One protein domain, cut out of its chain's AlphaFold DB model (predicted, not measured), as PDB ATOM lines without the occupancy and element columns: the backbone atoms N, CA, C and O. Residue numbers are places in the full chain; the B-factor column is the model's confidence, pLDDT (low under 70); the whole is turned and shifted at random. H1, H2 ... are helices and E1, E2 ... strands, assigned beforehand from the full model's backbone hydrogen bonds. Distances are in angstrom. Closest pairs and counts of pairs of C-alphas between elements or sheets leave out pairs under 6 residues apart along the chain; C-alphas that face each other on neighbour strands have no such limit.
ATOM      1  N   PHE A  29      12.059  13.857  27.858       80.75
ATOM      2  CA  PHE A  29      12.505  13.157  29.051       80.75
ATOM      3  C   PHE A  29      13.115  14.077  30.110       80.75
ATOM      4  O   PHE A  29      13.877  14.988  29.780       80.75
ATOM      5  N   VAL A  30      12.808  13.824  31.383       85.88
ATOM      6  CA  VAL A  30      13.500  14.420  32.537       85.88
ATOM      7  C   VAL A  30      13.893  13.309  33.521       85.88
ATOM      8  O   VAL A  30      13.003  12.615  34.017       85.88
ATOM      9  N   PRO A  31      15.194  13.152  33.851       86.31
ATOM     10  CA  PRO A  31      15.660  12.102  34.754       86.31
ATOM     11  C   PRO A  31      15.462  12.506  36.225       86.31
ATOM     12  O   PRO A  31      16.417  12.801  36.946       86.31
ATOM     13  N   SER A  32      14.205  12.634  36.653       86.75
ATOM     14  CA  SER A  32      13.858  13.134  37.986       86.75
ATOM     15  C   SER A  32      14.365  12.235  39.113       86.75
ATOM     16  O   SER A  32      14.812  12.765  40.124       86.75
ATOM     17  N   ALA A  33      14.344  10.909  38.933       87.44
ATOM     18  CA  ALA A  33      14.795   9.967  39.957       87.44
ATOM     19  C   ALA A  33      16.321   9.992  40.085       87.44
ATOM     20  O   ALA A  33      16.842  10.076  41.191       87.44
ATOM     21  N   ALA A  34      17.042  10.023  38.959       88.00
ATOM     22  CA  ALA A  34      18.503  10.128  38.987       88.00
ATOM     23  C   ALA A  34      18.982  11.463  39.588       88.00
ATOM     24  O   ALA A  34      20.027  11.529  40.233       88.00
ATOM     25  N   MET A  35      18.234  12.553  39.380       89.12
ATOM     26  CA  MET A  35      18.550  13.823  40.035       89.12
ATOM     27  C   MET A  35      18.222  13.810  41.534       89.12
ATOM     28  O   MET A  35      18.946  14.433  42.304       89.12
ATOM     29  N   GLU A  36      17.152  13.130  41.949       90.62
ATOM     30  CA  GLU A  36      16.808  12.943  43.363       90.62
ATOM     31  C   GLU A  36      17.869  12.102  44.088       90.62
ATOM     32  O   GLU A  36      18.338  12.489  45.157       90.62
ATOM     33  N   GLU A  37      18.335  11.018  43.467       90.94
ATOM     34  CA  GLU A  37      19.466  10.215  43.948       90.94
ATOM     35  C   GLU A  37      20.720  11.081  44.139       90.94
ATOM     36  O   GLU A  37      21.324  11.076  45.209       90.94
ATOM     37  N   ALA A  38      21.039  11.938  43.164       91.56
ATOM     38  CA  ALA A  38      22.170  12.858  43.262       91.56
ATOM     39  C   ALA A  38      22.035  13.911  44.384       91.56
ATOM     40  O   ALA A  38      23.049  14.445  44.837       91.56
ATOM     41  N   ILE A  39      20.814  14.238  44.826       92.62
ATOM     42  CA  ILE A  39      20.588  15.077  46.014       92.62
ATOM     43  C   ILE A  39      20.849  14.271  47.284       92.62
ATOM     44  O   ILE A  39      21.510  14.776  48.188       92.62
ATOM     45  N   ASN A  40      20.355  13.035  47.345       92.31
ATOM     46  CA  ASN A  40      20.487  12.170  48.517       92.31
ATOM     47  C   ASN A  40      21.944  11.767  48.797       92.31
ATOM     48  O   ASN A  40      22.313  11.574  49.953       92.31
ATOM     49  N   GLU A  41      22.775  11.662  47.759       92.38
ATOM     50  CA  GLU A  41      24.208  11.358  47.880       92.38
ATOM     51  C   GLU A  41      25.079  12.575  48.238       92.38
ATOM     52  O   GLU A  41      26.243  12.416  48.611       92.38
ATOM     53  N   ALA A  42      24.560  13.796  48.102       92.38
ATOM     54  CA  ALA A  42      25.349  15.009  48.272       92.38
ATOM     55  C   ALA A  42      25.525  15.394  49.749       92.38
ATOM     56  O   ALA A  42      24.561  15.442  50.511       92.38
ATOM     57  N   ALA A  43      26.741  15.788  50.143       90.00
ATOM     58  CA  ALA A  43      27.016  16.286  51.492       90.00
ATOM     59  C   ALA A  43      26.753  17.798  51.636       90.00
ATOM     60  O   ALA A  43      26.751  18.337  52.743       90.00
ATOM     61  N   SER A  44      26.539  18.508  50.522       90.62
ATOM     62  CA  SER A  44      26.257  19.946  50.507       90.62
ATOM     63  C   SER A  44      25.344  20.355  49.350       90.62
ATOM     64  O   SER A  44      25.262  19.677  48.326       90.62
ATOM     65  N   ALA A  45      24.710  21.528  49.460       89.81
ATOM     66  CA  ALA A  45      23.900  22.093  48.376       89.81
ATOM     67  C   ALA A  45      24.721  22.360  47.099       89.81
ATOM     68  O   ALA A  45      24.203  22.279  45.987       89.81
ATOM     69  N   GLU A  46      26.016  22.669  47.222       91.75
ATOM     70  CA  GLU A  46      26.889  22.821  46.057       91.75
ATOM     71  C   GLU A  46      27.126  21.490  45.338       91.75
ATOM     72  O   GLU A  46      27.026  21.429  44.109       91.75
ATOM     73  N   GLU A  47      27.402  20.425  46.091       92.81
ATOM     74  CA  GLU A  47      27.537  19.079  45.539       92.81
ATOM     75  C   GLU A  47      26.233  18.596  44.912       92.81
ATOM     76  O   GLU A  47      26.268  18.097  43.789       92.81
ATOM     77  N   ALA A  48      25.090  18.850  45.556       92.50
ATOM     78  CA  ALA A  48      23.773  18.522  45.022       92.50
ATOM     79  C   ALA A  48      23.545  19.198  43.661       92.50
ATOM     80  O   ALA A  48      23.207  18.533  42.688       92.50
ATOM     81  N   ARG A  49      23.828  20.502  43.524       92.94
ATOM     82  CA  ARG A  49      23.711  21.221  42.235       92.94
ATOM     83  C   ARG A  49      24.588  20.623  41.133       92.94
ATOM     84  O   ARG A  49      24.146  20.500  39.985       92.94
ATOM     85  N   LYS A  50      25.829  20.249  41.463       93.00
ATOM     86  CA  LYS A  50      26.750  19.582  40.525       93.00
ATOM     87  C   LYS A  50      26.242  18.186  40.155       93.00
ATOM     88  O   LYS A  50      26.281  17.830  38.977       93.00
ATOM     89  N   GLY A  51      25.742  17.431  41.132       92.19
ATOM     90  CA  GLY A  51      25.152  16.104  40.971       92.19
ATOM     91  C   GLY A  51      23.925  16.124  40.063       92.19
ATOM     92  O   GLY A  51      23.917  15.430  39.052       92.19
ATOM     93  N   ILE A  52      22.960  17.004  40.341       91.06
ATOM     94  CA  ILE A  52      21.760  17.242  39.522       91.06
ATOM     95  C   ILE A  52      22.151  17.548  38.073       91.06
ATOM     96  O   ILE A  52      21.667  16.907  37.141       91.06
ATOM     97  N   THR A  53      23.074  18.497  37.875       89.88
ATOM     98  CA  THR A  53      23.531  18.888  36.531       89.88
ATOM     99  C   THR A  53      24.189  17.714  35.801       89.88
ATOM    100  O   THR A  53      23.966  17.515  34.607       89.88
ATOM    101  N   ARG A  54      24.991  16.906  36.506       89.88
ATOM    102  CA  ARG A  54      25.653  15.723  35.944       89.88
ATOM    103  C   ARG A  54      24.651  14.625  35.590       89.88
ATOM    104  O   ARG A  54      24.743  14.083  34.492       89.88
ATOM    105  N   ALA A  55      23.715  14.314  36.484       88.75
ATOM    106  CA  ALA A  55      22.660  13.329  36.263       88.75
ATOM    107  C   ALA A  55      21.809  13.716  35.048       88.75
ATOM    108  O   ALA A  55      21.574  12.899  34.162       88.75
ATOM    109  N   PHE A  56      21.449  14.996  34.952       86.88
ATOM    110  CA  PHE A  56      20.744  15.533  33.801       86.88
ATOM    111  C   PHE A  56      21.564  15.387  32.507       86.88
ATOM    112  O   PHE A  56      21.095  14.772  31.557       86.88
ATOM    113  N   ARG A  57      22.820  15.857  32.478       84.88
ATOM    114  CA  ARG A  57      23.701  15.765  31.294       84.88
ATOM    115  C   ARG A  57      24.028  14.334  30.863       84.88
ATOM    116  O   ARG A  57      24.277  14.103  29.689       84.88
ATOM    117  N   ARG A  58      24.046  13.369  31.785       83.69
ATOM    118  CA  ARG A  58      24.273  11.954  31.450       83.69
ATOM    119  C   ARG A  58      23.107  11.358  30.660       83.69
ATOM    120  O   ARG A  58      23.329  10.511  29.802       83.69
ATOM    121  N   SER A  59      21.889  11.790  30.964       79.25
ATOM    122  CA  SER A  59      20.667  11.264  30.349       79.25
ATOM    123  C   SER A  59      20.186  12.086  29.152       79.25
ATOM    124  O   SER A  59      19.222  11.701  28.490       79.25
ATOM    125  N   CYS A  60      20.833  13.219  28.881       77.38
ATOM    126  CA  CYS A  60      20.389  14.223  27.926       77.38
ATOM    127  C   CYS A  60      21.535  14.634  26.992       77.38
ATOM    128  O   CYS A  60      22.528  15.187  27.451       77.38
ATOM    129  N   ASP A  61      21.362  14.447  25.679       67.31
ATOM    130  CA  ASP A  61      22.392  14.785  24.672       67.31
ATOM    131  C   ASP A  61      22.490  16.291  24.356       67.31
ATOM    132  O   ASP A  61      23.441  16.735  23.716       67.31
ATOM    133  N   TRP A  62      21.504  17.091  24.780       65.06
ATOM    134  CA  TRP A  62      21.471  18.534  24.524       65.06
ATOM    135  C   TRP A  62      21.839  19.336  25.772       65.06
ATOM    136  O   TRP A  62      21.426  18.993  26.880       65.06
ATOM    137  N   ASP A  63      22.575  20.431  25.583       58.94
ATOM    138  CA  ASP A  63      22.904  21.374  26.653       58.94
ATOM    139  C   ASP A  63      21.673  22.239  26.950       58.94
ATOM    140  O   ASP A  63      21.385  23.231  26.276       58.94
ATOM    141  N   TRP A  64      20.879  21.794  27.919       67.69
ATOM    142  CA  TRP A  64      19.798  22.598  28.475       67.69
ATOM    143  C   TRP A  64      20.376  23.588  29.482       67.69
ATOM    144  O   TRP A  64      21.429  23.351  30.067       67.69
ATOM    145  N   ASP A  65      19.645  24.676  29.727       74.50
ATOM    146  CA  ASP A  65      20.003  25.777  30.636       74.50
ATOM    147  C   ASP A  65      19.978  25.388  32.138       74.50
ATOM    148  O   ASP A  65      19.534  26.149  33.003       74.50
ATOM    149  N   ILE A  66      20.399  24.160  32.447       82.44
ATOM    150  CA  ILE A  66      20.543  23.586  33.777       82.44
ATOM    151  C   ILE A  66      22.032  23.563  34.096       82.44
ATOM    152  O   ILE A  66      22.754  22.635  33.737       82.44
ATOM    153  N   THR A  67      22.483  24.610  34.776       87.75
ATOM    154  CA  THR A  67      23.832  24.696  35.339       87.75
ATOM    155  C   THR A  67      23.750  24.891  36.851       87.75
ATOM    156  O   THR A  67      22.718  25.360  37.352       87.75
ATOM    157  N   PRO A  68      24.817  24.584  37.607       89.00
ATOM    158  CA  PRO A  68      24.827  24.802  39.048       89.00
ATOM    159  C   PRO A  68      24.495  26.251  39.427       89.00
ATOM    160  O   PRO A  68      23.783  26.481  40.396       89.00
ATOM    161  N   GLU A  69      24.954  27.230  38.651       89.56
ATOM    162  CA  GLU A  69      24.722  28.661  38.876       89.56
ATOM    163  C   GLU A  69      23.245  29.012  38.677       89.56
ATOM    164  O   GLU A  69      22.625  29.630  39.540       89.56
ATOM    165  N   LYS A  70      22.643  28.519  37.591       88.25
ATOM    166  CA  LYS A  70      21.223  28.718  37.260       88.25
ATOM    167  C   LYS A  70      20.276  28.125  38.306       88.25
ATOM    168  O   LYS A  70      19.137  28.593  38.408       88.25
ATOM    169  N   LEU A  71      20.723  27.091  39.023       89.38
ATOM    170  CA  LEU A  71      19.999  26.442  40.121       89.38
ATOM    171  C   LEU A  71      20.105  27.214  41.445       89.38
ATOM    172  O   LEU A  71      19.197  27.109  42.265       89.38
ATOM    173  N   LYS A  72      21.164  28.017  41.646       91.62
ATOM    174  CA  LYS A  72      21.323  28.872  42.839       91.62
ATOM    175  C   LYS A  72      20.325  30.027  42.871       91.62
ATOM    176  O   LYS A  72      19.906  30.431  43.950       91.62
ATOM    177  N   GLU A  73      19.977  30.563  41.702       89.50
ATOM    178  CA  GLU A  73      19.204  31.805  41.574       89.50
ATOM    179  C   GLU A  73      17.722  31.650  41.929       89.50
ATOM    180  O   GLU A  73      17.142  32.541  42.544       89.50
ATOM    181  N   LYS A  74      17.079  30.573  41.465       90.19
ATOM    182  CA  LYS A  74      15.633  30.361  41.618       90.19
ATOM    183  C   LYS A  74      15.229  28.914  41.332       90.19
ATOM    184  O   LYS A  74      15.938  28.230  40.587       90.19
ATOM    185  N   PRO A  75      14.046  28.472  41.805       89.06
ATOM    186  CA  PRO A  75      13.505  27.172  41.443       89.06
ATOM    187  C   PRO A  75      13.301  27.057  39.932       89.06
ATOM    188  O   PRO A  75      12.857  28.000  39.265       89.06
ATOM    189  N   ARG A  76      13.594  25.879  39.389       88.25
ATOM    190  CA  ARG A  76      13.420  25.564  37.969       88.25
ATOM    191  C   ARG A  76      12.276  24.582  37.796       88.25
ATOM    192  O   ARG A  76      12.153  23.624  38.551       88.25
ATOM    193  N   TRP A  77      11.465  24.823  36.773       86.12
ATOM    194  CA  TRP A  77      10.412  23.913  36.341       86.12
ATOM    195  C   TRP A  77      10.788  23.318  34.993       86.12
ATOM    196  O   TRP A  77      11.052  24.055  34.042       86.12
ATOM    197  N   LEU A  78      10.788  21.994  34.926       84.38
ATOM    198  CA  LEU A  78      10.981  21.212  33.716       84.38
ATOM    199  C   LEU A  78       9.677  20.481  33.410       84.38
ATOM    200  O   LEU A  78       9.051  19.920  34.303       84.38
ATOM    201  N   TYR A  79       9.259  20.501  32.153       80.75
ATOM    202  CA  TYR A  79       8.002  19.936  31.686       80.75
ATOM    203  C   TYR A  79       8.292  18.928  30.586       80.75
ATOM    204  O   TYR A  79       8.745  19.297  29.507       80.75
ATOM    205  N   SER A  80       8.009  17.661  30.831       77.00
ATOM    206  CA  SER A  80       8.395  16.567  29.941       77.00
ATOM    207  C   SER A  80       7.232  15.631  29.662       77.00
ATOM    208  O   SER A  80       6.263  15.573  30.420       77.00
ATOM    209  N   TRP A  81       7.326  14.920  28.541       75.75
ATOM    210  CA  TRP A  81       6.358  13.892  28.170       75.75
ATOM    211  C   TRP A  81       6.551  12.592  28.964       75.75
ATOM    212  O   TRP A  81       5.620  11.808  29.097       75.75
ATOM    213  N   GLU A  82       7.748  12.377  29.491       78.12
ATOM    214  CA  GLU A  82       8.182  11.167  30.169       78.12
ATOM    215  C   GLU A  82       9.215  11.529  31.248       78.12
ATOM    216  O   GLU A  82      10.042  12.425  31.074       78.12
ATOM    217  N   SER A  83       9.201  10.799  32.355       76.56
ATOM    218  CA  SER A  83      10.269  10.788  33.358       76.56
ATOM    219  C   SER A  83      10.740   9.358  33.611       76.56
ATOM    220  O   SER A  83      10.188   8.416  33.044       76.56
ATOM    221  N   ASP A  84      11.716   9.169  34.503       76.69
ATOM    222  CA  ASP A  84      12.148   7.833  34.958       76.69
ATOM    223  C   ASP A  84      10.983   6.953  35.468       76.69
ATOM    224  O   ASP A  84      11.076   5.729  35.446       76.69
ATOM    225  N   ALA A  85       9.868   7.563  35.888       67.50
ATOM    226  CA  ALA A  85       8.658   6.875  36.342       67.50
ATOM    227  C   ALA A  85       7.637   6.578  35.218       67.50
ATOM    228  O   ALA A  85       6.549   6.079  35.498       67.50
ATOM    229  N   GLY A  86       7.944   6.905  33.957       70.69
ATOM    230  CA  GLY A  86       7.086   6.634  32.794       70.69
ATOM    231  C   GLY A  86       5.854   7.540  32.660       70.69
ATOM    232  O   GLY A  86       4.900   7.178  31.974       70.69
ATOM    233  N   LEU A  87       5.842   8.705  33.317       68.88
ATOM    234  CA  LEU A  87       4.696   9.623  33.351       68.88
ATOM    235  C   LEU A  87       4.997  10.953  32.647       68.88
ATOM    236  O   LEU A  87       6.131  11.430  32.670       68.88
ATOM    237  N   LEU A  88       3.949  11.600  32.119       66.69
ATOM    238  CA  LEU A  88       3.971  13.031  31.795       66.69
ATOM    239  C   LEU A  88       4.350  13.799  33.062       66.69
ATOM    240  O   LEU A  88       3.576  13.782  34.019       66.69
ATOM    241  N   ALA A  89       5.497  14.472  33.087       77.12
ATOM    242  CA  ALA A  89       6.055  14.985  34.332       77.12
ATOM    243  C   ALA A  89       6.315  16.492  34.296       77.12
ATOM    244  O   ALA A  89       7.010  17.003  33.412       77.12
ATOM    245  N   ALA A  90       5.817  17.195  35.313       84.12
ATOM    246  CA  ALA A  90       6.360  18.471  35.756       84.12
ATOM    247  C   ALA A  90       7.355  18.208  36.887       84.12
ATOM    248  O   ALA A  90       6.972  17.735  37.953       84.12
ATOM    249  N   THR A  91       8.627  18.507  36.646       86.94
ATOM    250  CA  THR A  91       9.701  18.368  37.629       86.94
ATOM    251  C   THR A  91      10.105  19.745  38.123       86.94
ATOM    252  O   THR A  91      10.581  20.577  37.349       86.94
ATOM    253  N   ARG A  92       9.922  19.995  39.417       89.56
ATOM    254  CA  ARG A  92      10.431  21.182  40.099       89.56
ATOM    255  C   ARG A  92      11.752  20.840  40.770       89.56
ATOM    256  O   ARG A  92      11.806  19.906  41.565       89.56
ATOM    257  N   ILE A  93      12.776  21.634  40.484       90.44
ATOM    258  CA  ILE A  93      14.081  21.590  41.142       90.44
ATOM    259  C   ILE A  93      14.194  22.846  42.001       90.44
ATOM    260  O   ILE A  93      14.183  23.960  41.472       90.44
ATOM    261  N   ASP A  94      14.288  22.675  43.313       93.00
ATOM    262  CA  ASP A  94      14.512  23.760  44.263       93.00
ATOM    263  C   ASP A  94      15.846  23.518  44.958       93.00
ATOM    264  O   ASP A  94      15.978  22.564  45.709       93.00
ATOM    265  N   CYS A  95      16.870  24.297  44.628       91.06
ATOM    266  CA  CYS A  95      18.228  24.095  45.145       91.06
ATOM    267  C   CYS A  95      18.965  25.441  45.192       91.06
ATOM    268  O   CYS A  95      20.117  25.581  44.765       91.06
ATOM    269  N   GLN A  96      18.232  26.448  45.674       92.94
ATOM    270  CA  GLN A  96      18.687  27.827  45.821       92.94
ATOM    271  C   GLN A  96      19.776  27.943  46.886       92.94
ATOM    272  O   GLN A  96      19.971  27.051  47.716       92.94
ATOM    273  N   ASP A  97      20.517  29.044  46.864       87.94
ATOM    274  CA  ASP A  97      21.530  29.272  47.887       87.94
ATOM    275  C   ASP A  97      20.895  29.531  49.263       87.94
ATOM    276  O   ASP A  97      19.905  30.252  49.378       87.94
ATOM    277  N   GLY A  98      21.430  28.888  50.304       81.50
ATOM    278  CA  GLY A  98      20.863  28.935  51.658       81.50
ATOM    279  C   GLY A  98      19.587  28.105  51.878       81.50
ATOM    280  O   GLY A  98      19.052  28.121  52.984       81.50
ATOM    281  N   ALA A  99      19.110  27.362  50.872       80.25
ATOM    282  CA  ALA A  99      17.967  26.456  50.978       80.25
ATOM    283  C   ALA A  99      18.391  24.984  50.833       80.25
ATOM    284  O   ALA A  99      19.409  24.667  50.215       80.25
ATOM    285  N   ALA A 100      17.592  24.072  51.394       86.19
ATOM    286  CA  ALA A 100      17.757  22.643  51.150       86.19
ATOM    287  C   ALA A 100      17.409  22.309  49.693       86.19
ATOM    288  O   ALA A 100      16.462  22.863  49.132       86.19
ATOM    289  N   CYS A 101      18.161  21.386  49.093       91.19
ATOM    290  CA  CYS A 101      17.882  20.931  47.740       91.19
ATOM    291  C   CYS A 101      16.758  19.896  47.748       91.19
ATOM    292  O   CYS A 101      16.771  18.959  48.539       91.19
ATOM    293  N   SER A 102      15.781  20.070  46.868       90.94
ATOM    294  CA  SER A 102      14.652  19.166  46.705       90.94
ATOM    295  C   SER A 102      14.247  19.069  45.243       90.94
ATOM    296  O   SER A 102      14.339  20.033  44.473       90.94
ATOM    297  N   ILE A 103      13.789  17.881  44.864       89.06
ATOM    298  CA  ILE A 103      13.205  17.611  43.559       89.06
ATOM    299  C   ILE A 103      11.833  17.008  43.778       89.06
ATOM    300  O   ILE A 103      11.649  16.131  44.610       89.06
ATOM    301  N   SER A 104      10.854  17.517  43.041       87.06
ATOM    302  CA  SER A 104       9.500  16.973  43.048       87.06
ATOM    303  C   SER A 104       9.036  16.779  41.618       87.06
ATOM    304  O   SER A 104       9.019  17.721  40.826       87.06
ATOM    305  N   ALA A 105       8.674  15.544  41.285       84.94
ATOM    306  CA  ALA A 105       8.055  15.198  40.019       84.94
ATOM    307  C   ALA A 105       6.551  15.006  40.232       84.94
ATOM    308  O   ALA A 105       6.121  14.330  41.162       84.94
ATOM    309  N   SER A 106       5.738  15.630  39.389       82.69
ATOM    310  CA  SER A 106       4.278  15.537  39.431       82.69
ATOM    311  C   SER A 106       3.738  15.101  38.080       82.69
ATOM    312  O   SER A 106       4.165  15.619  37.047       82.69
ATOM    313  N   ALA A 107       2.770  14.187  38.096       79.56
ATOM    314  CA  ALA A 107       2.072  13.770  36.890       79.56
ATOM    315  C   ALA A 107       1.223  14.922  36.325       79.56
ATOM    316  O   ALA A 107       0.522  15.615  37.067       79.56
ATOM    317  N   LEU A 108       1.253  15.117  35.009       75.62
ATOM    318  CA  LEU A 108       0.419  16.099  34.323       75.62
ATOM    319  C   LEU A 108      -0.814  15.432  33.713       75.62
ATOM    320  O   LEU A 108      -0.709  14.467  32.964       75.62
TER     321      LEU A 108
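Overview. This is residues 29 to 108 of the 125 residues of an uncharacterized protein of uncultured Sphingosinicella sp (UniProt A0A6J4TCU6). A three-stranded sheet forms a wall; H1 packs along it over E3, H2 folds back beside H1, and short H3 packs on H2. The 80 printed residues include H1, H2, H3, E1, E2, E3 in chain order, class mixed; the strands, in sheet order E1, E2, E3, form a meander, each the antiparallel neighbour of the one before. The whole is compact, radius of gyration of the C-alphas 11.4 A, spanning 31 by 23 by 22 A.

Arrangement. H1, residues 32 to 40, and H2, residues 45 to 59, touch as a helical hairpin, shallow tilt 30 degrees, opposite ways; their closest C-alphas, Met 35 and Ile 52, are 4.7 A apart. H3, residues 68 to 73, touches H2; their closest C-alphas, Arg 49 and Pro 68, are 4.9 A apart. H1 is on the sheet of E1, residues 76 to 80, E2, 89 to 94, and E3, 102 to 107, at height 8.7 A. Within hydrogen-bond range are N 78 and O 91, 2.8 A, and N 92 and O 104, 2.8 A. Every O i to N i+4 pair is within range in H1 and H2, 1 of 2 in H3.

Along the chain. H1 begins at C-alpha 32 (13.858, 13.134, 37.986); E3 ends at C-alpha 107 (2.072, 13.770, 36.890). H2 measures 21.3 A, E3 16.8 A.

Size, cuts and confidence. The printed part has no cut and no long link. Residues 61 to 64, 85 and 87 to 88 have pLDDT under 70.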